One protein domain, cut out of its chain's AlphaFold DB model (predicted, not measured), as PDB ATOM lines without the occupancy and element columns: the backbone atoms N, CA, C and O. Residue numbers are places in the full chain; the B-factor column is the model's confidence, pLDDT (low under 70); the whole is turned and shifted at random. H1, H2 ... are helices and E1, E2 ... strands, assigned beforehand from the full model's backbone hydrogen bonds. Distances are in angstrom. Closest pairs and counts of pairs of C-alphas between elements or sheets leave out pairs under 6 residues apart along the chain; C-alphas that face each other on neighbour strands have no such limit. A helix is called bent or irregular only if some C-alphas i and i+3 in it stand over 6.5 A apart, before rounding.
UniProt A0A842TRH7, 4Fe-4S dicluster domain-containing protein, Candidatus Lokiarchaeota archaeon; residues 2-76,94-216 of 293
ATOM      1  N   LEU A   2     -36.906   8.812 161.242       87.56
ATOM      2  CA  LEU A   2     -35.918   9.219 160.217       87.56
ATOM      3  C   LEU A   2     -34.764   8.216 160.033       87.56
ATOM      4  O   LEU A   2     -34.311   8.017 158.914       87.56
ATOM      5  N   GLU A   3     -34.307   7.560 161.102       85.62
ATOM      6  CA  GLU A   3     -33.280   6.508 161.010       85.62
ATOM      7  C   GLU A   3     -33.762   5.311 160.200       85.62
ATOM      8  O   GLU A   3     -33.113   4.944 159.229       85.62
ATOM      9  N   THR A   4     -34.969   4.823 160.481       88.31
ATOM     10  CA  THR A   4     -35.624   3.775 159.692       88.31
ATOM     11  C   THR A   4     -35.760   4.158 158.214       88.31
ATOM     12  O   THR A   4     -35.567   3.320 157.338       88.31
ATOM     13  N   LEU A   5     -36.061   5.424 157.901       89.81
ATOM     14  CA  LEU A   5     -36.116   5.897 156.511       89.81
ATOM     15  C   LEU A   5     -34.731   5.918 155.841       89.81
ATOM     16  O   LEU A   5     -34.643   5.649 154.646       89.81
ATOM     17  N   MET A   6     -33.658   6.204 156.585       89.12
ATOM     18  CA  MET A   6     -32.284   6.101 156.075       89.12
ATOM     19  C   MET A   6     -31.857   4.645 155.878       89.12
ATOM     20  O   MET A   6     -31.269   4.327 154.853       89.12
ATOM     21  N   GLU A   7     -32.205   3.757 156.812       88.12
ATOM     22  CA  GLU A   7     -31.928   2.314 156.745       88.12
ATOM     23  C   GLU A   7     -32.647   1.616 155.587       88.12
ATOM     24  O   GLU A   7     -32.155   0.608 155.083       88.12
ATOM     25  N   ASN A   8     -33.799   2.141 155.165       87.38
ATOM     26  CA  ASN A   8     -34.550   1.644 154.010       87.38
ATOM     27  C   ASN A   8     -34.194   2.363 152.700       87.38
ATOM     28  O   ASN A   8     -34.803   2.077 151.675       87.38
ATOM     29  N   GLY A   9     -33.249   3.308 152.718       86.62
ATOM     30  CA  GLY A   9     -32.836   3.999 151.501       86.62
ATOM     31  C   GLY A   9     -33.905   4.945 150.949       86.62
ATOM     32  O   GLY A   9     -33.959   5.183 149.754       86.62
ATOM     33  N   VAL A  10     -34.768   5.510 151.791       87.94
ATOM     34  CA  VAL A  10     -35.769   6.498 151.352       87.94
ATOM     35  C   VAL A  10     -35.190   7.909 151.409       87.94
ATOM     36  O   VAL A  10     -35.403   8.727 150.514       87.94
ATOM     37  N   ILE A  11     -34.427   8.204 152.460       88.12
ATOM     38  CA  ILE A  11     -33.764   9.495 152.654       88.12
ATOM     39  C   ILE A  11     -32.274   9.280 152.906       88.12
ATOM     40  O   ILE A  11     -31.875   8.255 153.449       88.12
ATOM     41  N   SER A  12     -31.459  10.271 152.564       84.31
ATOM     42  CA  SER A  12     -30.073  10.376 153.015       84.31
ATOM     43  C   SER A  12     -29.971  11.389 154.152       84.31
ATOM     44  O   SER A  12     -30.778  12.316 154.258       84.31
ATOM     45  N   GLY A  13     -28.987  11.207 155.029       83.06
ATOM     46  CA  GLY A  13     -28.719  12.111 156.142       83.06
ATOM     47  C   GLY A  13     -27.237  12.433 156.236       83.06
ATOM     48  O   GLY A  13     -26.409  11.526 156.322       83.06
ATOM     49  N   SER A  14     -26.903  13.721 156.262       78.25
ATOM     50  CA  SER A  14     -25.532  14.204 156.428       78.25
ATOM     51  C   SER A  14     -25.466  15.290 157.495       78.25
ATOM     52  O   SER A  14     -26.391  16.085 157.653       78.25
ATOM     53  N   THR A  15     -24.380  15.318 158.261       79.81
ATOM     54  CA  THR A  15     -24.145  16.383 159.239       79.81
ATOM     55  C   THR A  15     -23.308  17.470 158.582       79.81
ATOM     56  O   THR A  15     -22.217  17.197 158.078       79.81
ATOM     57  N   SER A  16     -23.815  18.703 158.587       75.88
ATOM     58  CA  SER A  16     -23.070  19.869 158.124       75.88
ATOM     59  C   SER A  16     -21.795  20.033 158.947       75.88
ATOM     60  O   SER A  16     -21.853  20.145 160.173       75.88
ATOM     61  N   ARG A  17     -20.639  20.069 158.278       71.50
ATOM     62  CA  ARG A  17     -19.341  20.250 158.949       71.50
ATOM     63  C   ARG A  17     -19.185  21.644 159.563       71.50
ATOM     64  O   ARG A  17     -18.466  21.777 160.541       71.50
ATOM     65  N   SER A  18     -19.841  22.659 159.000       77.50
ATOM     66  CA  SER A  18     -19.726  24.050 159.454       77.50
ATOM     67  C   SER A  18     -20.689  24.398 160.587       77.50
ATOM     68  O   SER A  18     -20.356  25.219 161.431       77.50
ATOM     69  N   THR A  19     -21.874  23.783 160.620       84.81
ATOM     70  CA  THR A  19     -22.930  24.143 161.584       84.81
ATOM     71  C   THR A  19     -23.277  23.030 162.567       84.81
ATOM     72  O   THR A  19     -24.014  23.272 163.515       84.81
ATOM     73  N   GLY A  20     -22.817  21.795 162.340       83.00
ATOM     74  CA  GLY A  20     -23.203  20.623 163.138       83.00
ATOM     75  C   GLY A  20     -24.660  20.181 162.945       83.00
ATOM     76  O   GLY A  20     -25.077  19.170 163.507       83.00
ATOM     77  N   ILE A  21     -25.441  20.900 162.130       86.81
ATOM     78  CA  ILE A  21     -26.847  20.593 161.864       86.81
ATOM     79  C   ILE A  21     -26.936  19.353 160.973       86.81
ATOM     80  O   ILE A  21     -26.272  19.262 159.936       86.81
ATOM     81  N   LYS A  22     -27.790  18.403 161.362       84.56
ATOM     82  CA  LYS A  22     -28.095  17.213 160.564       84.56
ATOM     83  C   LYS A  22     -29.147  17.559 159.509       84.56
ATOM     84  O   LYS A  22     -30.269  17.926 159.845       84.56
ATOM     85  N   VAL A  23     -28.766  17.444 158.243       84.69
ATOM     86  CA  VAL A  23     -29.613  17.700 157.077       84.69
ATOM     87  C   VAL A  23     -30.050  16.369 156.488       84.69
ATOM     88  O   VAL A  23     -29.229  15.470 156.291       84.69
ATOM     89  N   TYR A  24     -31.344  16.259 156.200       86.56
ATOM     90  CA  TYR A  24     -31.938  15.103 155.544       86.56
ATOM     91  C   TYR A  24     -32.401  15.487 154.145       86.56
ATOM     92  O   TYR A  24     -32.887  16.597 153.924       86.56
ATOM     93  N   THR A  25     -32.248  14.581 153.188       83.75
ATOM     94  CA  THR A  25     -32.650  14.810 151.799       83.75
ATOM     95  C   THR A  25     -33.333  13.564 151.265       83.75
ATOM     96  O   THR A  25     -32.827  12.457 151.448       83.75
ATOM     97  N   LEU A  26     -34.488  13.740 150.622       84.25
ATOM     98  CA  LEU A  26     -35.164  12.652 149.924       84.25
ATOM     99  C   LEU A  26     -34.242  12.123 148.824       84.25
ATOM    100  O   LEU A  26     -33.704  12.917 148.049       84.25
ATOM    101  N   MET A  27     -34.043  10.809 148.770       82.00
ATOM    102  CA  MET A  27     -33.272  10.233 147.675       82.00
ATOM    103  C   MET A  27     -34.097  10.283 146.389       82.00
ATOM    104  O   MET A  27     -35.304  10.022 146.437       82.00
ATOM    105  N   PRO A  28     -33.489  10.641 145.246       78.00
ATOM    106  CA  PRO A  28     -34.198  10.591 143.976       78.00
ATOM    107  C   PRO A  28     -34.635   9.143 143.685       78.00
ATOM    108  O   PRO A  28     -34.011   8.207 144.191       78.00
ATOM    109  N   PRO A  29     -35.694   8.929 142.885       76.56
ATOM    110  CA  PRO A  29     -36.149   7.581 142.554       76.56
ATOM    111  C   PRO A  29     -35.060   6.733 141.885       76.56
ATOM    112  O   PRO A  29     -34.894   5.575 142.254       76.56
ATOM    113  N   PHE A  30     -34.309   7.334 140.951       73.56
ATOM    114  CA  PHE A  30     -33.231   6.697 140.198       73.56
ATOM    115  C   PHE A  30     -32.157   7.738 139.788       73.56
ATOM    116  O   PHE A  30     -32.534   8.757 139.202       73.56
ATOM    117  N   PRO A  31     -30.854   7.533 140.065       72.81
ATOM    118  CA  PRO A  31     -30.319   6.562 141.005       72.81
ATOM    119  C   PRO A  31     -30.486   7.011 142.460       72.81
ATOM    120  O   PRO A  31     -30.114   8.124 142.822       72.81
ATOM    121  N   GLY A  32     -31.029   6.148 143.313       82.06
ATOM    122  CA  GLY A  32     -31.259   6.422 144.725       82.06
ATOM    123  C   GLY A  32     -32.192   5.404 145.372       82.06
ATOM    124  O   GLY A  32     -31.782   4.305 145.736       82.06
ATOM    125  N   MET A  33     -33.444   5.797 145.592       86.81
ATOM    126  CA  MET A  33     -34.378   5.042 146.430       86.81
ATOM    127  C   MET A  33     -34.563   3.591 145.977       86.81
ATOM    128  O   MET A  33     -34.566   2.688 146.813       86.81
ATOM    129  N   ILE A  34     -34.689   3.363 144.668       88.12
ATOM    130  CA  ILE A  34     -34.875   2.022 144.105       88.12
ATOM    131  C   ILE A  34     -33.658   1.147 144.422       88.12
ATOM    132  O   ILE A  34     -33.809   0.056 144.973       88.12
ATOM    133  N   GLU A  35     -32.452   1.639 144.156       87.56
ATOM    134  CA  GLU A  35     -31.211   0.903 144.373       87.56
ATOM    135  C   GLU A  35     -30.996   0.568 145.836       87.56
ATOM    136  O   GLU A  35     -30.886  -0.605 146.200       87.56
ATOM    137  N   PHE A  36     -30.997   1.587 146.694       89.12
ATOM    138  CA  PHE A  36     -30.717   1.398 148.112       89.12
ATOM    139  C   PHE A  36     -31.751   0.490 148.790       89.12
ATOM    140  O   PHE A  36     -31.398  -0.216 149.733       89.12
ATOM    141  N   SER A  37     -32.990   0.430 148.289       90.56
ATOM    142  CA  SER A  37     -34.009  -0.477 148.825       90.56
ATOM    143  C   SER A  37     -33.716  -1.970 148.598       90.56
ATOM    144  O   SER A  37     -34.239  -2.794 149.343       90.56
ATOM    145  N   LEU A  38     -32.860  -2.324 147.626       92.81
ATOM    146  CA  LEU A  38     -32.529  -3.714 147.268       92.81
ATOM    147  C   LEU A  38     -31.024  -4.048 147.359       92.81
ATOM    148  O   LEU A  38     -30.651  -5.220 147.331       92.81
ATOM    149  N   MET A  39     -30.138  -3.058 147.519       92.75
ATOM    150  CA  MET A  39     -28.675  -3.248 147.617       92.75
ATOM    151  C   MET A  39     -28.218  -4.114 148.799       92.75
ATOM    152  O   MET A  39     -27.108  -4.650 148.778       92.75
ATOM    153  N   LYS A  40     -29.069  -4.285 149.818       93.62
ATOM    154  CA  LYS A  40     -28.792  -5.181 150.949       93.62
ATOM    155  C   LYS A  40     -28.784  -6.662 150.557       93.62
ATOM    156  O   LYS A  40     -28.192  -7.456 151.275       93.62
ATOM    157  N   GLY A  41     -29.388  -7.026 149.421       93.75
ATOM    158  CA  GLY A  41     -29.494  -8.425 148.989       93.75
ATOM    159  C   GLY A  41     -30.502  -9.245 149.801       93.75
ATOM    160  O   GLY A  41     -30.440 -10.470 149.809       93.75
ATOM    161  N   GLU A  42     -31.416  -8.581 150.511       94.38
ATOM    162  CA  GLU A  42     -32.481  -9.232 151.272       94.38
ATOM    163  C   GLU A  42     -33.523  -9.852 150.323       94.38
ATOM    164  O   GLU A  42     -33.894  -9.256 149.313       94.38
ATOM    165  N   MET A  43     -34.005 -11.055 150.659       94.69
ATOM    166  CA  MET A  43     -34.919 -11.841 149.812       94.69
ATOM    167  C   MET A  43     -36.315 -12.037 150.431       94.69
ATOM    168  O   MET A  43     -37.006 -13.022 150.149       94.69
ATOM    169  N   GLY A  44     -36.711 -11.120 151.318       95.75
ATOM    170  CA  GLY A  44     -37.959 -11.176 152.077       95.75
ATOM    171  C   GLY A  44     -39.210 -10.841 151.260       95.75
ATOM    172  O   GLY A  44     -39.157 -10.466 150.087       95.75
ATOM    173  N   GLU A  45     -40.378 -10.961 151.897       96.38
ATOM    174  CA  GLU A  45     -41.671 -10.634 151.275       96.38
ATOM    175  C   GLU A  45     -41.759  -9.154 150.871       96.38
ATOM    176  O   GLU A  45     -42.266  -8.825 149.796       96.38
ATOM    177  N   LYS A  46     -41.216  -8.261 151.709       93.75
ATOM    178  CA  LYS A  46     -41.136  -6.825 151.433       93.75
ATOM    179  C   LYS A  46     -40.340  -6.560 150.155       93.75
ATOM    180  O   LYS A  46     -40.824  -5.847 149.280       93.75
ATOM    181  N   GLU A  47     -39.164  -7.159 150.024       95.31
ATOM    182  CA  GLU A  47     -38.275  -6.973 148.877       95.31
ATOM    183  C   GLU A  47     -38.896  -7.567 147.611       95.31
ATOM    184  O   GLU A  47     -38.882  -6.920 146.566       95.31
ATOM    185  N   ARG A  48     -39.562  -8.727 147.707       96.56
ATOM    186  CA  ARG A  48     -40.336  -9.297 146.590       96.56
ATOM    187  C   ARG A  48     -41.460  -8.375 146.136       96.56
ATOM    188  O   ARG A  48     -41.674  -8.217 144.936       96.56
ATOM    189  N   LYS A  49     -42.180  -7.756 147.074       96.31
ATOM    190  CA  LYS A  49     -43.230  -6.785 146.752       96.31
ATOM    191  C   LYS A  49     -42.650  -5.554 146.055       96.31
ATOM    192  O   LYS A  49     -43.175  -5.157 145.020       96.31
ATOM    193  N   LEU A  50     -41.561  -4.989 146.581       94.00
ATOM    194  CA  LEU A  50     -40.871  -3.848 145.970       94.00
ATOM    195  C   LEU A  50     -40.363  -4.179 144.563       94.00
ATOM    196  O   LEU A  50     -40.620  -3.420 143.635       94.00
ATOM    197  N   ALA A  51     -39.717  -5.331 144.381       94.44
ATOM    198  CA  ALA A  51     -39.194  -5.754 143.088       94.44
ATOM    199  C   ALA A  51     -40.296  -5.882 142.027       94.44
ATOM    200  O   ALA A  51     -40.109  -5.402 140.910       94.44
ATOM    201  N   LYS A  52     -41.456  -6.451 142.389       95.00
ATOM    202  CA  LYS A  52     -42.637  -6.518 141.510       95.00
ATOM    203  C   LYS A  52     -43.180  -5.132 141.167       95.00
ATOM    204  O   LYS A  52     -43.451  -4.872 140.002       95.00
ATOM    205  N   MET A  53     -43.282  -4.236 142.150       93.75
ATOM    206  CA  MET A  53     -43.733  -2.857 141.915       93.75
ATOM    207  C   MET A  53     -42.781  -2.090 140.990       93.75
ATOM    208  O   MET A  53     -43.232  -1.355 140.121       93.75
ATOM    209  N   PHE A  54     -41.466  -2.257 141.150       91.31
ATOM    210  CA  PHE A  54     -40.489  -1.643 140.250       91.31
ATOM    211  C   PHE A  54     -40.561  -2.236 138.842       91.31
ATOM    212  O   PHE A  54     -40.421  -1.505 137.867       91.31
ATOM    213  N   ASP A  55     -40.789  -3.544 138.723       90.12
ATOM    214  CA  ASP A  55     -40.965  -4.204 137.429       90.12
ATOM    215  C   ASP A  55     -42.195  -3.673 136.677       90.12
ATOM    216  O   ASP A  55     -42.096  -3.306 135.504       90.12
ATOM    217  N   GLU A  56     -43.319  -3.543 137.386       92.50
ATOM    218  CA  GLU A  56     -44.565  -2.964 136.881       92.50
ATOM    219  C   GLU A  56     -44.392  -1.486 136.507       92.50
ATOM    220  O   GLU A  56     -44.760  -1.094 135.402       92.50
ATOM    221  N   LEU A  57     -43.724  -0.691 137.352       90.38
ATOM    222  CA  LEU A  57     -43.401   0.708 137.059       90.38
ATOM    223  C   LEU A  57     -42.624   0.849 135.745       90.38
ATOM    224  O   LEU A  57     -42.980   1.670 134.901       90.38
ATOM    225  N   PHE A  58     -41.560   0.064 135.546       87.88
ATOM    226  CA  PHE A  58     -40.779   0.140 134.309       87.88
ATOM    227  C   PHE A  58     -41.588  -0.309 133.092       87.88
ATOM    228  O   PHE A  58     -41.449   0.282 132.023       87.88
ATOM    229  N   LYS A  59     -42.458  -1.311 133.249       90.19
ATOM    230  CA  LYS A  59     -43.364  -1.742 132.183       90.19
ATOM    231  C   LYS A  59     -44.329  -0.624 131.780       90.19
ATOM    232  O   LYS A  59     -44.427  -0.314 130.596       90.19
ATOM    233  N   GLU A  60     -44.990   0.017 132.743       92.00
ATOM    234  CA  GLU A  60     -45.915   1.126 132.479       92.00
ATOM    235  C   GLU A  60     -45.211   2.329 131.845       92.00
ATOM    236  O   GLU A  60     -45.730   2.921 130.895       92.00
ATOM    237  N   LEU A  61     -44.004   2.663 132.319       89.56
ATOM    238  CA  LEU A  61     -43.168   3.695 131.702       89.56
ATOM    239  C   LEU A  61     -42.842   3.351 130.244       89.56
ATOM    240  O   LEU A  61     -42.942   4.221 129.384       89.56
ATOM    241  N   GLY A  62     -42.513   2.092 129.946       90.75
ATOM    242  CA  GLY A  62     -42.279   1.616 128.580       90.75
ATOM    243  C   GLY A  62     -43.506   1.746 127.696       90.75
ATOM    244  O   GLY A  62     -43.432   2.360 126.634       90.75
ATOM    245  N   GLU A  63     -44.656   1.250 128.145       92.50
ATOM    246  CA  GLU A  63     -45.910   1.370 127.397       92.50
ATOM    247  C   GLU A  63     -46.295   2.834 127.149       92.50
ATOM    248  O   GLU A  63     -46.725   3.191 126.050       92.50
ATOM    249  N   GLY A  64     -46.129   3.690 128.161       92.06
ATOM    250  CA  GLY A  64     -46.386   5.123 128.068       92.06
ATOM    251  C   GLY A  64     -45.460   5.812 127.069       92.06
ATOM    252  O   GLY A  64     -45.938   6.561 126.210       92.06
ATOM    253  N   THR A  65     -44.157   5.522 127.134       90.69
ATOM    254  CA  THR A  65     -43.171   6.063 126.197       90.69
ATOM    255  C   THR A  65     -43.447   5.597 124.776       90.69
ATOM    256  O   THR A  65     -43.483   6.422 123.871       90.69
ATOM    257  N   GLN A  66     -43.698   4.307 124.558       92.94
ATOM    258  CA  GLN A  66     -43.904   3.754 123.218       92.94
ATOM    259  C   GLN A  66     -45.181   4.285 122.553       92.94
ATOM    260  O   GLN A  66     -45.155   4.651 121.377       92.94
ATOM    261  N   LYS A  67     -46.276   4.449 123.310       93.81
ATOM    262  CA  LYS A  67     -47.505   5.105 122.816       93.81
ATOM    263  C   LYS A  67     -47.266   6.542 122.347       93.81
ATOM    264  O   LYS A  67     -47.972   7.022 121.467       93.81
ATOM    265  N   ASN A  68     -46.277   7.217 122.927       91.81
ATOM    266  CA  ASN A  68     -45.962   8.623 122.684       91.81
ATOM    267  C   ASN A  68     -44.547   8.799 122.101       91.81
ATOM    268  O   ASN A  68     -43.923   9.842 122.281       91.81
ATOM    269  N   TYR A  69     -44.018   7.782 121.416       91.50
ATOM    270  CA  TYR A  69     -42.595   7.709 121.076       91.50
ATOM    271  C   TYR A  69     -42.118   8.935 120.288       91.50
ATOM    272  O   TYR A  69     -41.156   9.602 120.673       91.50
ATOM    273  N   ASP A  70     -42.843   9.281 119.223       90.31
ATOM    274  CA  ASP A  70     -42.477  10.376 118.321       90.31
ATOM    275  C   ASP A  70     -42.597  11.761 118.988       90.31
ATOM    276  O   ASP A  70     -41.939  12.707 118.556       90.31
ATOM    277  N   SER A  71     -43.388  11.890 120.063       88.12
ATOM    278  CA  SER A  71     -43.518  13.140 120.820       88.12
ATOM    279  C   SER A  71     -42.523  13.242 121.978       88.12
ATOM    280  O   SER A  71     -42.071  14.348 122.281       88.12
ATOM    281  N   ILE A  72     -42.147  12.125 122.608       85.88
ATOM    282  CA  ILE A  72     -41.247  12.091 123.770       85.88
ATOM    283  C   ILE A  72     -39.773  12.061 123.353       85.88
ATOM    284  O   ILE A  72     -38.968  12.795 123.921       85.88
ATOM    285  N   MET A  73     -39.384  11.255 122.357       86.25
ATOM    286  CA  MET A  73     -37.969  11.084 121.987       86.25
ATOM    287  C   MET A  73     -37.239  12.390 121.632       86.25
ATOM    288  O   MET A  73     -36.100  12.562 122.073       86.25
ATOM    289  N   PRO A  74     -37.847  13.352 120.905       83.12
ATOM    290  CA  PRO A  74     -37.203  14.642 120.653       83.12
ATOM    291  C   PRO A  74     -36.930  15.447 121.930       83.12
ATOM    292  O   PRO A  74     -35.988  16.235 121.960       83.12
ATOM    293  N   GLN A  75     -37.717  15.245 122.992       80.62
ATOM    294  CA  GLN A  75     -37.565  15.970 124.257       80.62
ATOM    295  C   GLN A  75     -36.341  15.499 125.045       80.62
ATOM    296  O   GLN A  75     -35.730  16.309 125.735       80.62
ATOM    297  N   PHE A  76     -35.923  14.236 124.895       75.50
ATOM    298  CA  PHE A  76     -34.717  13.719 125.553       75.50
ATOM    299  C   PHE A  76     -33.428  14.394 125.076       75.50
ATOM    300  O   PHE A  76     -32.480  14.490 125.849       75.50
ATOM    301  N   VAL A  94     -22.994  19.585 129.833       36.28
ATOM    302  CA  VAL A  94     -23.936  18.541 130.235       36.28
ATOM    303  C   VAL A  94     -23.228  17.377 130.927       36.28
ATOM    304  O   VAL A  94     -22.150  16.936 130.526       36.28
ATOM    305  N   GLY A  95     -23.876  16.869 131.966       39.44
ATOM    306  CA  GLY A  95     -23.485  15.655 132.649       39.44
ATOM    307  C   GLY A  95     -23.953  14.380 131.938       39.44
ATOM    308  O   GLY A  95     -25.137  14.277 131.635       39.44
ATOM    309  N   GLN A  96     -23.057  13.423 131.671       46.75
ATOM    310  CA  GLN A  96     -23.299  12.241 130.824       46.75
ATOM    311  C   GLN A  96     -22.601  10.986 131.365       46.75
ATOM    312  O   GLN A  96     -21.440  11.087 131.754       46.75
ATOM    313  N   ASP A  97     -23.257   9.818 131.324       45.62
ATOM    314  CA  ASP A  97     -22.688   8.544 131.795       45.62
ATOM    315  C   ASP A  97     -21.299   8.291 131.195       45.62
ATOM    316  O   ASP A  97     -21.132   8.295 129.973       45.62
ATOM    317  N   ILE A  98     -20.310   8.055 132.059       52.53
ATOM    318  CA  ILE A  98     -18.940   7.745 131.646       52.53
ATOM    319  C   ILE A  98     -18.761   6.229 131.699       52.53
ATOM    320  O   ILE A  98     -18.999   5.579 132.724       52.53
ATOM    321  N   VAL A  99     -18.336   5.668 130.572       53.12
ATOM    322  CA  VAL A  99     -17.918   4.270 130.465       53.12
ATOM    323  C   VAL A  99     -16.404   4.228 130.591       53.12
ATOM    324  O   VAL A  99     -15.717   4.921 129.844       53.12
ATOM    325  N   LEU A 100     -15.905   3.428 131.531       54.56
ATOM    326  CA  LEU A 100     -14.475   3.322 131.797       54.56
ATOM    327  C   LEU A 100     -13.875   2.054 131.214       54.56
ATOM    328  O   LEU A 100     -14.495   0.987 131.216       54.56
ATOM    329  N   LEU A 101     -12.621   2.177 130.803       58.91
ATOM    330  CA  LEU A 101     -11.742   1.046 130.585       58.91
ATOM    331  C   LEU A 101     -11.235   0.492 131.918       58.91
ATOM    332  O   LEU A 101     -11.205   1.163 132.951       58.91
ATOM    333  N   SER A 102     -10.793  -0.755 131.865       57.50
ATOM    334  CA  SER A 102     -10.199  -1.527 132.956       57.50
ATOM    335  C   SER A 102      -9.134  -0.782 133.762       57.50
ATOM    336  O   SER A 102      -9.139  -0.776 134.998       57.50
ATOM    337  N   GLU A 103      -8.220  -0.115 133.060       56.16
ATOM    338  CA  GLU A 103      -7.129   0.635 133.682       56.16
ATOM    339  C   GLU A 103      -7.651   1.876 134.412       56.16
ATOM    340  O   GLU A 103      -7.234   2.163 135.533       56.16
ATOM    341  N   GLU A 104      -8.630   2.568 133.834       62.53
ATOM    342  CA  GLU A 104      -9.264   3.736 134.447       62.53
ATOM    343  C   GLU A 104     -10.059   3.337 135.699       62.53
ATOM    344  O   GLU A 104      -9.949   3.988 136.740       62.53
ATOM    345  N   ALA A 105     -10.791   2.219 135.646       65.69
ATOM    346  CA  ALA A 105     -11.490   1.654 136.801       65.69
ATOM    347  C   ALA A 105     -10.515   1.265 137.931       65.69
ATOM    348  O   ALA A 105     -10.771   1.546 139.105       65.69
ATOM    349  N   SER A 106      -9.370   0.670 137.583       66.75
ATOM    350  CA  SER A 106      -8.314   0.318 138.542       66.75
ATOM    351  C   SER A 106      -7.653   1.550 139.164       66.75
ATOM    352  O   SER A 106      -7.427   1.579 140.376       66.75
ATOM    353  N   ASN A 107      -7.416   2.598 138.375       72.38
ATOM    354  CA  ASN A 107      -6.874   3.864 138.867       72.38
ATOM    355  C   ASN A 107      -7.825   4.531 139.869       72.38
ATOM    356  O   ASN A 107      -7.383   5.033 140.903       72.38
ATOM    357  N   LEU A 108      -9.138   4.481 139.630       74.56
ATOM    358  CA  LEU A 108     -10.121   5.000 140.586       74.56
ATOM    359  C   LEU A 108     -10.095   4.270 141.926       74.56
ATOM    360  O   LEU A 108     -10.249   4.907 142.969       74.56
ATOM    361  N   ILE A 109      -9.877   2.955 141.917       81.25
ATOM    362  CA  ILE A 109      -9.706   2.173 143.148       81.25
ATOM    363  C   ILE A 109      -8.481   2.667 143.923       81.25
ATOM    364  O   ILE A 109      -8.539   2.829 145.144       81.25
ATOM    365  N   ASP A 110      -7.379   2.945 143.229       82.12
ATOM    366  CA  ASP A 110      -6.141   3.386 143.869       82.12
ATOM    367  C   ASP A 110      -6.247   4.799 144.460       82.12
ATOM    368  O   ASP A 110      -5.650   5.053 145.511       82.12
ATOM    369  N   LEU A 111      -7.072   5.670 143.872       81.44
ATOM    370  CA  LEU A 111      -7.343   7.032 144.354       81.44
ATOM    371  C   LEU A 111      -8.295   7.100 145.562       81.44
ATOM    372  O   LEU A 111      -8.435   8.165 146.162       81.44
ATOM    373  N   ASN A 112      -8.949   5.996 145.939       81.69
ATOM    374  CA  ASN A 112      -9.964   5.983 146.993       81.69
ATOM    375  C   ASN A 112      -9.545   5.171 148.226       81.69
ATOM    376  O   ASN A 112      -9.245   3.981 148.149       81.69
ATOM    377  N   ASP A 113      -9.607   5.796 149.404       85.75
ATOM    378  CA  ASP A 113      -9.245   5.143 150.674       85.75
ATOM    379  C   ASP A 113     -10.396   4.360 151.313       85.75
ATOM    380  O   ASP A 113     -10.182   3.401 152.057       85.75
ATOM    381  N   THR A 114     -11.639   4.782 151.066       92.19
ATOM    382  CA  THR A 114     -12.827   4.075 151.557       92.19
ATOM    383  C   THR A 114     -13.544   3.427 150.391       92.19
ATOM    384  O   THR A 114     -14.099   4.129 149.547       92.19
ATOM    385  N   ILE A 115     -13.552   2.096 150.387       95.12
ATOM    386  CA  ILE A 115     -14.197   1.277 149.365       95.12
ATOM    387  C   ILE A 115     -15.199   0.351 150.047       95.12
ATOM    388  O   ILE A 115     -14.890  -0.294 151.057       95.12
ATOM    389  N   ALA A 116     -16.405   0.296 149.497       96.38
ATOM    390  CA  ALA A 116     -17.440  -0.628 149.920       96.38
ATOM    391  C   ALA A 116     -17.920  -1.478 148.743       96.38
ATOM    392  O   ALA A 116     -17.965  -1.012 147.607       96.38
ATOM    393  N   LEU A 117     -18.285  -2.721 149.042       97.00
ATOM    394  CA  LEU A 117     -18.864  -3.676 148.108       97.00
ATOM    395  C   LEU A 117     -20.324  -3.918 148.487       97.00
ATOM    396  O   LEU A 117     -20.621  -4.249 149.636       97.00
ATOM    397  N   ALA A 118     -21.217  -3.731 147.523       96.00
ATOM    398  CA  ALA A 118     -22.653  -3.930 147.667       96.00
ATOM    399  C   ALA A 118     -23.173  -4.978 146.681       96.00
ATOM    400  O   ALA A 118     -22.544  -5.269 145.652       96.00
ATOM    401  N   HIS A 119     -24.373  -5.491 146.959       96.50
ATOM    402  CA  HIS A 119     -25.091  -6.278 145.971       96.50
ATOM    403  C   HIS A 119     -25.522  -5.392 144.796       96.50
ATOM    404  O   HIS A 119     -25.922  -4.237 144.959       96.50
ATOM    405  N   CYS A 120     -25.482  -5.946 143.588       95.06
ATOM    406  CA  CYS A 120     -26.074  -5.327 142.416       95.06
ATOM    407  C   CYS A 120     -27.598  -5.395 142.540       95.06
ATOM    408  O   CYS A 120     -28.204  -6.429 142.254       95.06
ATOM    409  N   TYR A 121     -28.208  -4.277 142.935       93.38
ATOM    410  CA  TYR A 121     -29.652  -4.171 143.148       93.38
ATOM    411  C   TYR A 121     -30.462  -4.669 141.935       93.38
ATOM    412  O   TYR A 121     -31.488  -5.311 142.110       93.38
ATOM    413  N   CYS A 122     -29.971  -4.434 140.708       93.94
ATOM    414  CA  CYS A 122     -30.597  -4.896 139.469       93.94
ATOM    415  C   CYS A 122     -30.736  -6.420 139.413       93.94
ATOM    416  O   CYS A 122     -31.767  -6.944 139.001       93.94
ATOM    417  N   ARG A 123     -29.670  -7.137 139.793       95.38
ATOM    418  CA  ARG A 123     -29.656  -8.605 139.792       95.38
ATOM    419  C   ARG A 123     -30.521  -9.142 140.920       95.38
ATOM    420  O   ARG A 123     -31.304 -10.045 140.675       95.38
ATOM    421  N   ILE A 124     -30.453  -8.518 142.097       96.06
ATOM    422  CA  ILE A 124     -31.329  -8.849 143.229       96.06
ATOM    423  C   ILE A 124     -32.804  -8.668 142.850       96.06
ATOM    424  O   ILE A 124     -33.606  -9.569 143.063       96.06
ATOM    425  N   GLN A 125     -33.167  -7.549 142.215       95.00
ATOM    426  CA  GLN A 125     -34.526  -7.318 141.718       95.00
ATOM    427  C   GLN A 125     -34.971  -8.442 140.777       95.00
ATOM    428  O   GLN A 125     -36.088  -8.936 140.898       95.00
ATOM    429  N   LYS A 126     -34.097  -8.840 139.850       94.94
ATOM    430  CA  LYS A 126     -34.350  -9.899 138.872       94.94
ATOM    431  C   LYS A 126     -34.512 -11.282 139.512       94.94
ATOM    432  O   LYS A 126     -35.439 -12.001 139.155       94.94
ATOM    433  N   ASP A 127     -33.713 -11.606 140.526       96.00
ATOM    434  CA  ASP A 127     -33.890 -12.826 141.324       96.00
ATOM    435  C   ASP A 127     -35.237 -12.834 142.069       96.00
ATOM    436  O   ASP A 127     -35.909 -13.859 142.146       96.00
ATOM    437  N   LEU A 128     -35.658 -11.686 142.611       96.56
ATOM    438  CA  LEU A 128     -36.903 -11.548 143.378       96.56
ATOM    439  C   LEU A 128     -38.175 -11.740 142.538       96.56
ATOM    440  O   LEU A 128     -39.227 -12.057 143.107       96.56
ATOM    441  N   VAL A 129     -38.074 -11.544 141.220       95.12
ATOM    442  CA  VAL A 129     -39.150 -11.757 140.233       95.12
ATOM    443  C   VAL A 129     -38.945 -13.023 139.392       95.12
ATOM    444  O   VAL A 129     -39.580 -13.170 138.353       95.12
ATOM    445  N   ASP A 130     -38.078 -13.931 139.849       95.00
ATOM    446  CA  ASP A 130     -37.840 -15.249 139.249       95.00
ATOM    447  C   ASP A 130     -37.341 -15.201 137.779       95.00
ATOM    448  O   ASP A 130     -37.540 -16.139 137.009       95.00
ATOM    449  N   ASP A 131     -36.639 -14.125 137.396       93.94
ATOM    450  CA  ASP A 131     -35.953 -13.958 136.098       93.94
ATOM    451  C   ASP A 131     -34.470 -13.607 136.332       93.94
ATOM    452  O   ASP A 131     -34.051 -12.477 136.073       93.94
ATOM    453  N   PRO A 132     -33.665 -14.530 136.896       94.94
ATOM    454  CA  PRO A 132     -32.313 -14.234 137.356       94.94
ATOM    455  C   PRO A 132     -31.361 -13.834 136.222       94.94
ATOM    456  O   PRO A 132     -31.584 -14.065 135.031       94.94
ATOM    457  N   CYS A 133     -30.238 -13.232 136.615       95.19
ATOM    458  CA  CYS A 133     -29.208 -12.775 135.689       95.19
ATOM    459  C   CYS A 133     -28.635 -13.908 134.830       95.19
ATOM    460  O   CYS A 133     -28.060 -14.859 135.341       95.19
ATOM    461  N   LYS A 134     -28.716 -13.741 133.505       94.25
ATOM    462  CA  LYS A 134     -28.232 -14.721 132.516       94.25
ATOM    463  C   LYS A 134     -26.727 -14.635 132.265       94.25
ATOM    464  O   LYS A 134     -26.147 -15.553 131.706       94.25
ATOM    465  N   ALA A 135     -26.104 -13.519 132.646       93.00
ATOM    466  CA  ALA A 135     -24.682 -13.294 132.413       93.00
ATOM    467  C   ALA A 135     -23.790 -13.892 133.511       93.00
ATOM    468  O   ALA A 135     -22.626 -14.177 133.252       93.00
ATOM    469  N   THR A 136     -24.285 -14.009 134.749       94.69
ATOM    470  CA  THR A 136     -23.463 -14.397 135.905       94.69
ATOM    471  C   THR A 136     -24.288 -14.615 137.177       94.69
ATOM    472  O   THR A 136     -25.300 -13.939 137.395       94.69
ATOM    473  N   ASP A 137     -23.781 -15.473 138.065       95.06
ATOM    474  CA  ASP A 137     -24.282 -15.682 139.427       95.06
ATOM    475  C   ASP A 137     -23.722 -14.674 140.449       95.06
ATOM    476  O   ASP A 137     -24.203 -14.587 141.577       95.06
ATOM    477  N   GLU A 138     -22.785 -13.808 140.055       95.19
ATOM    478  CA  GLU A 138     -22.213 -12.808 140.957       95.19
ATOM    479  C   GLU A 138     -23.247 -11.762 141.385       95.19
ATOM    480  O   GLU A 138     -23.830 -11.058 140.550       95.19
ATOM    481  N   ARG A 139     -23.462 -11.620 142.696       95.06
ATOM    482  CA  ARG A 139     -24.364 -10.606 143.263       95.06
ATOM    483  C   ARG A 139     -23.619  -9.445 143.896       95.06
ATOM    484  O   ARG A 139     -24.038  -8.310 143.704       95.06
ATOM    485  N   GLU A 140     -22.489  -9.686 144.549       95.50
ATOM    486  CA  GLU A 140     -21.616  -8.638 145.085       95.50
ATOM    487  C   GLU A 140     -20.649  -8.124 144.005       95.50
ATOM    488  O   GLU A 140     -19.535  -8.620 143.860       95.50
ATOM    489  N   ILE A 141     -21.085  -7.134 143.221       93.62
ATOM    490  CA  ILE A 141     -20.274  -6.557 142.134       93.62
ATOM    491  C   ILE A 141     -20.368  -5.023 142.060       93.62
ATOM    492  O   ILE A 141     -19.858  -4.429 141.120       93.62
ATOM    493  N   CYS A 142     -21.057  -4.352 142.987       92.69
ATOM    494  CA  CYS A 142     -21.183  -2.891 142.977       92.69
ATOM    495  C   CYS A 142     -20.139  -2.274 143.913       92.69
ATOM    496  O   CYS A 142     -20.160  -2.550 145.114       92.69
ATOM    497  N   LEU A 143     -19.231  -1.462 143.373       93.44
ATOM    498  CA  LEU A 143     -18.221  -0.752 144.153       93.44
ATOM    499  C   LEU A 143     -18.709   0.658 144.463       93.44
ATOM    500  O   LEU A 143     -19.206   1.354 143.583       93.44
ATOM    501  N   ILE A 144     -18.540   1.085 145.708       92.62
ATOM    502  CA  ILE A 144     -18.912   2.418 146.188       92.62
ATOM    503  C   ILE A 144     -17.684   3.038 146.844       92.62
ATOM    504  O   ILE A 144     -16.944   2.346 147.553       92.62
ATOM    505  N   PHE A 145     -17.488   4.339 146.654       90.88
ATOM    506  CA  PHE A 145     -16.302   5.063 147.090       90.88
ATOM    507  C   PHE A 145     -16.607   6.232 148.034       90.88
ATOM    508  O   PHE A 145     -17.738   6.709 148.165       90.88
ATOM    509  N   GLY A 146     -15.573   6.679 148.750       89.12
ATOM    510  CA  GLY A 146     -15.575   7.931 149.502       89.12
ATOM    511  C   GLY A 146     -16.723   8.067 150.511       89.12
ATOM    512  O   GLY A 146     -16.969   7.189 151.343       89.12
ATOM    513  N   LYS A 147     -17.423   9.208 150.472       85.81
ATOM    514  CA  LYS A 147     -18.532   9.508 151.400       85.81
ATOM    515  C   LYS A 147     -19.735   8.593 151.177       85.81
ATOM    516  O   LYS A 147     -20.378   8.205 152.154       85.81
ATOM    517  N   ALA A 148     -20.018   8.236 149.924       86.62
ATOM    518  CA  ALA A 148     -21.081   7.296 149.592       86.62
ATOM    519  C   ALA A 148     -20.788   5.915 150.199       86.62
ATOM    520  O   ALA A 148     -21.670   5.324 150.821       86.62
ATOM    521  N   ALA A 149     -19.532   5.457 150.151       91.94
ATOM    522  CA  ALA A 149     -19.108   4.209 150.788       91.94
ATOM    523  C   ALA A 149     -19.292   4.246 152.309       91.94
ATOM    524  O   ALA A 149     -19.833   3.309 152.892       91.94
ATOM    525  N   GLN A 150     -18.892   5.342 152.964       90.94
ATOM    526  CA  GLN A 150     -19.078   5.511 154.412       90.94
ATOM    527  C   GLN A 150     -20.556   5.438 154.807       90.94
ATOM    528  O   GLN A 150     -20.904   4.777 155.787       90.94
ATOM    529  N   TYR A 151     -21.423   6.097 154.037       89.00
ATOM    530  CA  TYR A 151     -22.868   6.038 154.235       89.00
ATOM    531  C   TYR A 151     -23.398   4.612 154.040       89.00
ATOM    532  O   TYR A 151     -24.102   4.094 154.907       89.00
ATOM    533  N   ALA A 152     -23.018   3.960 152.939       91.69
ATOM    534  CA  ALA A 152     -23.463   2.613 152.606       91.69
ATOM    535  C   ALA A 152     -23.053   1.587 153.673       91.69
ATOM    536  O   ALA A 152     -23.879   0.774 154.082       91.69
ATOM    537  N   ILE A 153     -21.823   1.679 154.189       94.44
ATOM    538  CA  ILE A 153     -21.331   0.838 155.290       94.44
ATOM    539  C   ILE A 153     -22.135   1.093 156.565       94.44
ATOM    540  O   ILE A 153     -22.591   0.152 157.211       94.44
ATOM    541  N   LYS A 154     -22.339   2.366 156.926       91.81
ATOM    542  CA  LYS A 154     -23.016   2.744 158.171       91.81
ATOM    543  C   LYS A 154     -24.440   2.192 158.268       91.81
ATOM    544  O   LYS A 154     -24.849   1.796 159.354       91.81
ATOM    545  N   TYR A 155     -25.187   2.198 157.167       90.69
ATOM    546  CA  TYR A 155     -26.589   1.758 157.136       90.69
ATOM    547  C   TYR A 155     -26.774   0.324 156.603       90.69
ATOM    548  O   TYR A 155     -27.905  -0.120 156.389       90.69
ATOM    549  N   GLY A 156     -25.671  -0.410 156.414       92.69
ATOM    550  CA  GLY A 156     -25.681  -1.828 156.048       92.69
ATOM    551  C   GLY A 156     -26.031  -2.119 154.588       92.69
ATOM    552  O   GLY A 156     -26.410  -3.239 154.276       92.69
ATOM    553  N   PHE A 157     -25.932  -1.136 153.692       94.00
ATOM    554  CA  PHE A 157     -26.139  -1.329 152.248       94.00
ATOM    555  C   PHE A 157     -24.943  -1.979 151.551       94.00
ATOM    556  O   PHE A 157     -25.084  -2.545 150.472       94.00
ATOM    557  N   ALA A 158     -23.761  -1.849 152.144       95.81
ATOM    558  CA  ALA A 158     -22.512  -2.352 151.604       95.81
ATOM    559  C   ALA A 158     -21.582  -2.748 152.749       95.81
ATOM    560  O   ALA A 158     -21.687  -2.217 153.857       95.81
ATOM    561  N   ARG A 159     -20.620  -3.626 152.480       96.56
ATOM    562  CA  ARG A 159     -19.549  -3.956 153.428       96.56
ATOM    563  C   ARG A 159     -18.235  -3.330 152.991       96.56
ATOM    564  O   ARG A 159     -17.962  -3.216 151.800       96.56
ATOM    565  N   LYS A 160     -17.400  -2.942 153.954       97.50
ATOM    566  CA  LYS A 160     -16.057  -2.429 153.662       97.50
ATOM    567  C   LYS A 160     -15.195  -3.537 153.049       97.50
ATOM    568  O   LYS A 160     -15.233  -4.671 153.524       97.50
ATOM    569  N   ILE A 161     -14.401  -3.190 152.040       97.56
ATOM    570  CA  ILE A 161     -13.385  -4.065 151.440       97.56
ATOM    571  C   ILE A 161     -12.060  -3.310 151.273       97.56
ATOM    572  O   ILE A 161     -12.015  -2.088 151.429       97.56
ATOM    573  N   ASP A 162     -10.980  -4.035 150.986       96.12
ATOM    574  CA  ASP A 162      -9.687  -3.447 150.629       96.12
ATOM    575  C   ASP A 162      -9.536  -3.253 149.106       96.12
ATOM    576  O   ASP A 162     -10.377  -3.674 148.304       96.12
ATOM    577  N   LYS A 163      -8.450  -2.576 148.704       93.56
ATOM    578  CA  LYS A 163      -8.142  -2.282 147.295       93.56
ATOM    579  C   LYS A 163      -7.896  -3.549 146.478       93.56
ATOM    580  O   LYS A 163      -8.313  -3.609 145.324       93.56
ATOM    581  N   GLN A 164      -7.249  -4.558 147.062       94.62
ATOM    582  CA  GLN A 164      -6.976  -5.818 146.371       94.62
ATOM    583  C   GLN A 164      -8.285  -6.511 146.000       94.62
ATOM    584  O   GLN A 164      -8.490  -6.862 144.838       94.62
ATOM    585  N   LYS A 165      -9.221  -6.602 146.948       95.81
ATOM    586  CA  LYS A 165     -10.529  -7.191 146.698       95.81
ATOM    587  C   LYS A 165     -11.334  -6.403 145.669       95.81
ATOM    588  O   LYS A 165     -12.034  -7.004 144.859       95.81
ATOM    589  N   ALA A 166     -11.233  -5.076 145.669       94.00
ATOM    590  CA  ALA A 166     -11.897  -4.242 144.670       94.00
ATOM    591  C   ALA A 166     -11.360  -4.513 143.252       94.00
ATOM    592  O   ALA A 166     -12.148  -4.640 142.316       94.00
ATOM    593  N   LYS A 167     -10.038  -4.677 143.100       90.75
ATOM    594  CA  LYS A 167      -9.406  -5.037 141.819       90.75
ATOM    595  C   LYS A 167      -9.821  -6.431 141.345       90.75
ATOM    596  O   LYS A 167     -10.114  -6.601 140.168       90.75
ATOM    597  N   GLU A 168      -9.937  -7.403 142.252       94.50
ATOM    598  CA  GLU A 168     -10.490  -8.728 141.922       94.50
ATOM    599  C   GLU A 168     -11.930  -8.642 141.394       94.50
ATOM    600  O   GLU A 168     -12.284  -9.354 140.458       94.50
ATOM    601  N   VAL A 169     -12.764  -7.771 141.977       94.75
ATOM    602  CA  VAL A 169     -14.151  -7.555 141.532       94.75
ATOM    603  C   VAL A 169     -14.196  -6.976 140.117       94.75
ATOM    604  O   VAL A 169     -14.975  -7.464 139.299       94.75
ATOM    605  N   ILE A 170     -13.354  -5.982 139.810       89.06
ATOM    606  CA  ILE A 170     -13.235  -5.417 138.454       89.06
ATOM    607  C   ILE A 170     -12.762  -6.480 137.466       89.06
ATOM    608  O   ILE A 170     -13.442  -6.722 136.474       89.06
ATOM    609  N   LYS A 171     -11.680  -7.198 137.787       89.00
ATOM    610  CA  LYS A 171     -11.146  -8.255 136.920       89.00
ATOM    611  C   LYS A 171     -12.189  -9.326 136.610       89.00
ATOM    612  O   LYS A 171     -12.402  -9.693 135.460       89.00
ATOM    613  N   LYS A 172     -12.912  -9.777 137.635       94.38
ATOM    614  CA  LYS A 172     -13.995 -10.750 137.470       94.38
ATOM    615  C   LYS A 172     -15.121 -10.210 136.589       94.38
ATOM    616  O   LYS A 172     -15.699 -10.955 135.804       94.38
ATOM    617  N   ALA A 173     -15.452  -8.927 136.716       92.19
ATOM    618  CA  ALA A 173     -16.449  -8.287 135.872       92.19
ATOM    619  C   ALA A 173     -16.013  -8.230 134.393       92.19
ATOM    620  O   ALA A 173     -16.842  -8.495 133.519       92.19
ATOM    621  N   GLU A 174     -14.734  -7.985 134.113       87.62
ATOM    622  CA  GLU A 174     -14.158  -8.040 132.758       87.62
ATOM    623  C   GLU A 174     -14.222  -9.448 132.169       87.62
ATOM    624  O   GLU A 174     -14.723  -9.629 131.058       87.62
ATOM    625  N   ASP A 175     -13.803 -10.451 132.948       91.19
ATOM    626  CA  ASP A 175     -13.815 -11.867 132.556       91.19
ATOM    627  C   ASP A 175     -15.223 -12.356 132.191       91.19
ATOM    628  O   ASP A 175     -15.395 -13.214 131.328       91.19
ATOM    629  N   ILE A 176     -16.260 -11.792 132.810       93.31
ATOM    630  CA  ILE A 176     -17.658 -12.083 132.470       93.31
ATOM    631  C   ILE A 176     -18.083 -11.349 131.181       93.31
ATOM    632  O   ILE A 176     -18.873 -11.874 130.384       93.31
ATOM    633  N   GLY A 177     -17.552 -10.146 130.954       91.50
ATOM    634  CA  GLY A 177     -17.951  -9.226 129.885       91.50
ATOM    635  C   GLY A 177     -18.968  -8.180 130.347       91.50
ATOM    636  O   GLY A 177     -19.908  -7.854 129.621       91.50
ATOM    637  N   LEU A 178     -18.829  -7.696 131.583       90.06
ATOM    638  CA  LEU A 178     -19.645  -6.617 132.136       90.06
ATOM    639  C   LEU A 178     -19.074  -5.247 131.752       90.06
ATOM    640  O   LEU A 178     -17.871  -5.082 131.591       90.06
ATOM    641  N   VAL A 179     -19.948  -4.249 131.651       89.94
ATOM    642  CA  VAL A 179     -19.572  -2.858 131.373       89.94
ATOM    643  C   VAL A 179     -19.341  -2.112 132.681       89.94
ATOM    644  O   VAL A 179     -20.247  -2.056 133.516       89.94
ATOM    645  N   HIS A 180     -18.171  -1.493 132.832       87.69
ATOM    646  CA  HIS A 180     -17.880  -0.586 133.939       87.69
ATOM    647  C   HIS A 180     -18.537   0.774 133.689       87.69
ATOM    648  O   HIS A 180     -18.130   1.526 132.803       87.69
ATOM    649  N   GLN A 181     -19.564   1.089 134.473       80.00
ATOM    650  CA  GLN A 181     -20.224   2.393 134.465       80.00
ATOM    651  C   GLN A 181     -19.936   3.102 135.781       80.00
ATOM    652  O   GLN A 181     -20.143   2.520 136.846       80.00
ATOM    653  N   VAL A 182     -19.490   4.352 135.729       78.50
ATOM    654  CA  VAL A 182     -19.340   5.169 136.939       78.50
ATOM    655  C   VAL A 182     -20.574   6.013 137.191       78.50
ATOM    656  O   VAL A 182     -21.219   6.489 136.260       78.50
ATOM    657  N   PHE A 183     -20.878   6.235 138.465       74.62
ATOM    658  CA  PHE A 183     -21.881   7.206 138.880       74.62
ATOM    659  C   PHE A 183     -21.233   8.301 139.722       74.62
ATOM    660  O   PHE A 183     -20.394   8.036 140.585       74.62
ATOM    661  N   HIS A 184     -21.626   9.544 139.454       70.38
ATOM    662  CA  HIS A 184     -21.114  10.720 140.145       70.38
ATOM    663  C   HIS A 184     -22.083  11.215 141.214       70.38
ATOM    664  O   HIS A 184     -23.309  11.095 141.090       70.38
ATOM    665  N   SER A 185     -21.517  11.863 142.227       64.19
ATOM    666  CA  SER A 185     -22.264  12.558 143.269       64.19
ATOM    667  C   SER A 185     -23.323  13.498 142.683       64.19
ATOM    668  O   SER A 185     -23.007  14.500 142.043       64.19
ATOM    669  N   LYS A 186     -24.600  13.203 142.961       62.09
ATOM    670  CA  LYS A 186     -25.775  13.968 142.491       62.09
ATOM    671  C   LYS A 186     -25.903  14.062 140.964       62.09
ATOM    672  O   LYS A 186     -26.466  15.045 140.487       62.09
ATOM    673  N   LEU A 187     -25.383  13.080 140.222       57.91
ATOM    674  CA  LEU A 187     -25.334  13.116 138.752       57.91
ATOM    675  C   LEU A 187     -24.579  14.346 138.213       57.91
ATOM    676  O   LEU A 187     -24.862  14.830 137.121       57.91
ATOM    677  N   ASP A 188     -23.639  14.880 138.999       61.16
ATOM    678  CA  ASP A 188     -22.791  15.999 138.602       61.16
ATOM    679  C   ASP A 188     -21.399  15.481 138.243       61.16
ATOM    680  O   ASP A 188     -20.621  15.076 139.101       61.16
ATOM    681  N   PHE A 189     -21.085  15.521 136.957       56.50
ATOM    682  CA  PHE A 189     -19.897  14.910 136.371       56.50
ATOM    683  C   PHE A 189     -18.630  15.744 136.589       56.50
ATOM    684  O   PHE A 189     -17.532  15.286 136.288       56.50
ATOM    685  N   GLY A 190     -18.768  16.950 137.155       57.25
ATOM    686  CA  GLY A 190     -17.656  17.716 137.713       57.25
ATOM    687  C   GLY A 190     -17.330  17.352 139.166       57.25
ATOM    688  O   GLY A 190     -16.378  17.894 139.725       57.25
ATOM    689  N   LYS A 191     -18.116  16.470 139.803       66.62
ATOM    690  CA  LYS A 191     -17.901  16.009 141.182       66.62
ATOM    691  C   LYS A 191     -17.268  14.622 141.248       66.62
ATOM    692  O   LYS A 191     -17.163  13.908 140.252       66.62
ATOM    693  N   ASP A 192     -16.890  14.255 142.471       69.38
ATOM    694  CA  ASP A 192     -16.350  12.950 142.837       69.38
ATOM    695  C   ASP A 192     -17.201  11.789 142.287       69.38
ATOM    696  O   ASP A 192     -18.438  11.841 142.251       69.38
ATOM    697  N   ILE A 193     -16.507  10.724 141.884       75.44
ATOM    698  CA  ILE A 193     -17.113   9.452 141.495       75.44
ATOM    699  C   ILE A 193     -17.521   8.711 142.768       75.44
ATOM    700  O   ILE A 193     -16.684   8.389 143.613       75.44
ATOM    701  N   ASP A 194     -18.813   8.427 142.891       82.31
ATOM    702  CA  ASP A 194     -19.394   7.771 144.061       82.31
ATOM    703  C   ASP A 194     -19.306   6.240 143.969       82.31
ATOM    704  O   ASP A 194     -19.407   5.567 144.996       82.31
ATOM    705  N   GLY A 195     -19.085   5.673 142.778       86.00
ATOM    706  CA  GLY A 195     -18.892   4.235 142.614       86.00
ATOM    707  C   GLY A 195     -18.810   3.745 141.171       86.00
ATOM    708  O   GLY A 195     -18.940   4.516 140.220       86.00
ATOM    709  N   ILE A 196     -18.585   2.435 141.037       87.69
ATOM    710  CA  ILE A 196     -18.554   1.688 139.775       87.69
ATOM    711  C   ILE A 196     -19.616   0.586 139.821       87.69
ATOM    712  O   ILE A 196     -19.586  -0.316 140.665       87.69
ATOM    713  N   CYS A 197     -20.522   0.636 138.853       87.69
ATOM    714  CA  CYS A 197     -21.452  -0.428 138.518       87.69
ATOM    715  C   CYS A 197     -20.846  -1.342 137.444       87.69
ATOM    716  O   CYS A 197     -20.262  -0.876 136.469       87.69
ATOM    717  N   ASN A 198     -21.033  -2.652 137.607       90.56
ATOM    718  CA  ASN A 198     -20.561  -3.681 136.681       90.56
ATOM    719  C   ASN A 198     -21.757  -4.300 135.951       90.56
ATOM    720  O   ASN A 198     -22.371  -5.276 136.400       90.56
ATOM    721  N   CYS A 199     -22.146  -3.662 134.854       90.06
ATOM    722  CA  CYS A 199     -23.460  -3.796 134.248       90.06
ATOM    723  C   CYS A 199     -23.507  -4.858 133.150       90.06
ATOM    724  O   CYS A 199     -22.606  -4.989 132.332       90.06
ATOM    725  N   CYS A 200     -24.608  -5.607 133.115       90.19
ATOM    726  CA  CYS A 200     -24.930  -6.544 132.041       90.19
ATOM    727  C   CYS A 200     -26.178  -6.067 131.303       90.19
ATOM    728  O   CYS A 200     -27.074  -5.481 131.916       90.19
ATOM    729  N   LYS A 201     -26.278  -6.410 130.019       89.31
ATOM    730  CA  LYS A 201     -27.449  -6.112 129.188       89.31
ATOM    731  C   LYS A 201     -28.759  -6.679 129.752       89.31
ATOM    732  O   LYS A 201     -29.802  -6.056 129.608       89.31
ATOM    733  N   CYS A 202     -28.724  -7.850 130.393       87.75
ATOM    734  CA  CYS A 202     -29.942  -8.566 130.786       87.75
ATOM    735  C   CYS A 202     -30.647  -8.015 132.035       87.75
ATOM    736  O   CYS A 202     -31.856  -8.193 132.166       87.75
ATOM    737  N   CYS A 203     -29.922  -7.382 132.964       87.19
ATOM    738  CA  CYS A 203     -30.502  -6.969 134.251       87.19
ATOM    739  C   CYS A 203     -30.308  -5.495 134.580       87.19
ATOM    740  O   CYS A 203     -31.119  -4.958 135.325       87.19
ATOM    741  N   CYS A 204     -29.231  -4.863 134.102       88.25
ATOM    742  CA  CYS A 204     -28.888  -3.493 134.486       88.25
ATOM    743  C   CYS A 204     -30.060  -2.540 134.229       88.25
ATOM    744  O   CYS A 204     -30.625  -2.565 133.141       88.25
ATOM    745  N   GLY A 205     -30.375  -1.670 135.191       83.38
ATOM    746  CA  GLY A 205     -31.434  -0.672 135.062       83.38
ATOM    747  C   GLY A 205     -31.247   0.228 133.841       83.38
ATOM    748  O   GLY A 205     -32.192   0.418 133.090       83.38
ATOM    749  N   ILE A 206     -30.025   0.696 133.572       83.31
ATOM    750  CA  ILE A 206     -29.728   1.578 132.429       83.31
ATOM    751  C   ILE A 206     -29.949   0.845 131.099       83.31
ATOM    752  O   ILE A 206     -30.722   1.303 130.258       83.31
ATOM    753  N   PHE A 207     -29.333  -0.331 130.925       86.81
ATOM    754  CA  PHE A 207     -29.535  -1.129 129.710       86.81
ATOM    755  C   PHE A 207     -30.991  -1.564 129.551       86.81
ATOM    756  O   PHE A 207     -31.514  -1.531 128.443       86.81
ATOM    757  N   ARG A 208     -31.668  -1.923 130.646       85.62
ATOM    758  CA  ARG A 208     -33.088  -2.276 130.645       85.62
ATOM    759  C   ARG A 208     -33.937  -1.104 130.172       85.62
ATOM    760  O   ARG A 208     -34.750  -1.301 129.284       85.62
ATOM    761  N   LEU A 209     -33.748   0.099 130.714       86.56
ATOM    762  CA  LEU A 209     -34.509   1.280 130.297       86.56
ATOM    763  C   LEU A 209     -34.345   1.555 128.794       86.56
ATOM    764  O   LEU A 209     -35.326   1.859 128.115       86.56
ATOM    765  N   TYR A 210     -33.133   1.383 128.264       89.31
ATOM    766  CA  TYR A 210     -32.875   1.488 126.830       89.31
ATOM    767  C   TYR A 210     -33.571   0.382 126.025       89.31
ATOM    768  O   TYR A 210     -34.380   0.673 125.149       89.31
ATOM    769  N   TYR A 211     -33.315  -0.890 126.337       89.75
ATOM    770  CA  TYR A 211     -33.861  -2.028 125.590       89.75
ATOM    771  C   TYR A 211     -35.379  -2.199 125.741       89.75
ATOM    772  O   TYR A 211     -36.021  -2.810 124.885       89.75
ATOM    773  N   GLU A 212     -35.974  -1.644 126.796       87.56
ATOM    774  CA  GLU A 212     -37.423  -1.571 126.983       87.56
ATOM    775  C   GLU A 212     -38.087  -0.426 126.214       87.56
ATOM    776  O   GLU A 212     -39.313  -0.335 126.210       87.56
ATOM    777  N   GLY A 213     -37.323   0.413 125.511       89.44
ATOM    778  CA  GLY A 213     -37.917   1.497 124.735       89.44
ATOM    779  C   GLY A 213     -38.228   2.750 125.563       89.44
ATOM    780  O   GLY A 213     -39.022   3.574 125.117       89.44
ATOM    781  N   ILE A 214     -37.690   2.884 126.780       89.06
ATOM    782  CA  ILE A 214     -38.128   3.906 127.749       89.06
ATOM    783  C   ILE A 214     -37.330   5.196 127.588       89.06
ATOM    784  O   ILE A 214     -37.912   6.279 127.527       89.06
ATOM    785  N   VAL A 215     -36.004   5.086 127.537       87.06
ATOM    786  CA  VAL A 215     -35.092   6.234 127.437       87.06
ATOM    787  C   VAL A 215     -33.994   5.941 126.419       87.06
ATOM    788  O   VAL A 215     -33.607   4.779 126.276       87.06
ATOM    789  N   PRO A 216     -33.459   6.947 125.713       85.56
ATOM    790  CA  PRO A 216     -32.300   6.728 124.865       85.56
ATOM    791  C   PRO A 216     -31.053   6.410 125.699       85.56
ATOM    792  O   PRO A 216     -30.937   6.802 126.860       85.56
TER     793      PRO A 216
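AT A GLANCE: This is residues 2 to 76 and 94 to 216 of the 293 residues of the protein "4Fe-4S dicluster domain-containing protein" of Candidatus Lokiarchaeota archaeon (UniProt A0A842TRH7). The core is a strongly twisted six-stranded sheet, with H5 and H8 side by side over one face and H7 over the other; beyond it H2, H6 and H9 lie between the sheet and the long helix H3, whose far end turns into H4. H1 and the hairpin E1 E2 make a small piece beside H2, and residues 16 to 21 stick out from it. The printed part has 198 residues, with nine named helices and eight named strands in the order H1 E1 E2 H2 H3 H4 E3 H5 E4 H6 E5 H7 E6 H8 E7 E8 H9. The class is mixed; the large sheet, E3 E7 E8 E5 E4 E6, is antiparallel. The whole is compact, radius of gyration of the C-alphas 17.0 A, spanning 48 by 42 by 39 A.

HOW THE PARTS SIT: Start at edge strand E3, residues 97 to 99, and cross E7, 179 to 184, E8, 193 to 199, E5, 140 to 145, and E4, 115 to 119, to edge strand E6, 158 to 161. Within hydrogen-bond range find N 182 and O 98, 3.3 A; N 181 and O 197, 2.9 A; N 196 and O 143, 2.8 A; N 116 and O 144, 2.9 A; N 117 and O 159, 2.8 A. Three layers, helices on both faces, have H5, 102 to 110, and H8, 163 to 176, on one face, H6, 121 to 128, and H7, 146 to 154, on the other. H5 and H8 touch at C-alphas Ile 109 and Lys 163, their closest, 6.3 A. E5, H7 and E6 form a split strand-helix-strand unit, E4 between its strands, with a right-handed crossover. H6 touches H3, 45 to 67, through H3 residues 47 to 52 alone; closest are C-alphas Ala 51 and Gln 125, 5.1 A. H6 touches H2, 29 to 38, irregular with C-alphas 31 and 34 at 7.1 A; closest are C-alphas Leu 38 and Tyr 121, 5.0 A. H9, 205 to 211, only grazes the sheet. H4, 69 to 76, is about perpendicular to H3, 74 degrees. H1, 2 to 7, is near H2; hairpin E1, 11 to 15, and E2, 22 to 26, has N 12 and O 25 at 2.8 A. O i to N i+4 pairs are all within range in H1, H3 and H5 to H9, but 2 of 6 in H2 and 1 of 4 in H4; their i+3 counts are 3 of 7 and 3 of 5.

IN THESE COORDINATES: Find C-alpha 45 at (-41.671, -10.634, 151.275); H3 runs 33.0 A to C-alpha 67 at (-47.505, 5.105, 122.816). H8 measures 20.2 A, E8 16.4 A.

THE WHOLE: Residues 77 to 93 are not printed; C-alphas 76 and 94 are 12.7 A apart. The link H6 to E5 is long. Residues 94 to 106 and 185 to 192 have pLDDT under 70.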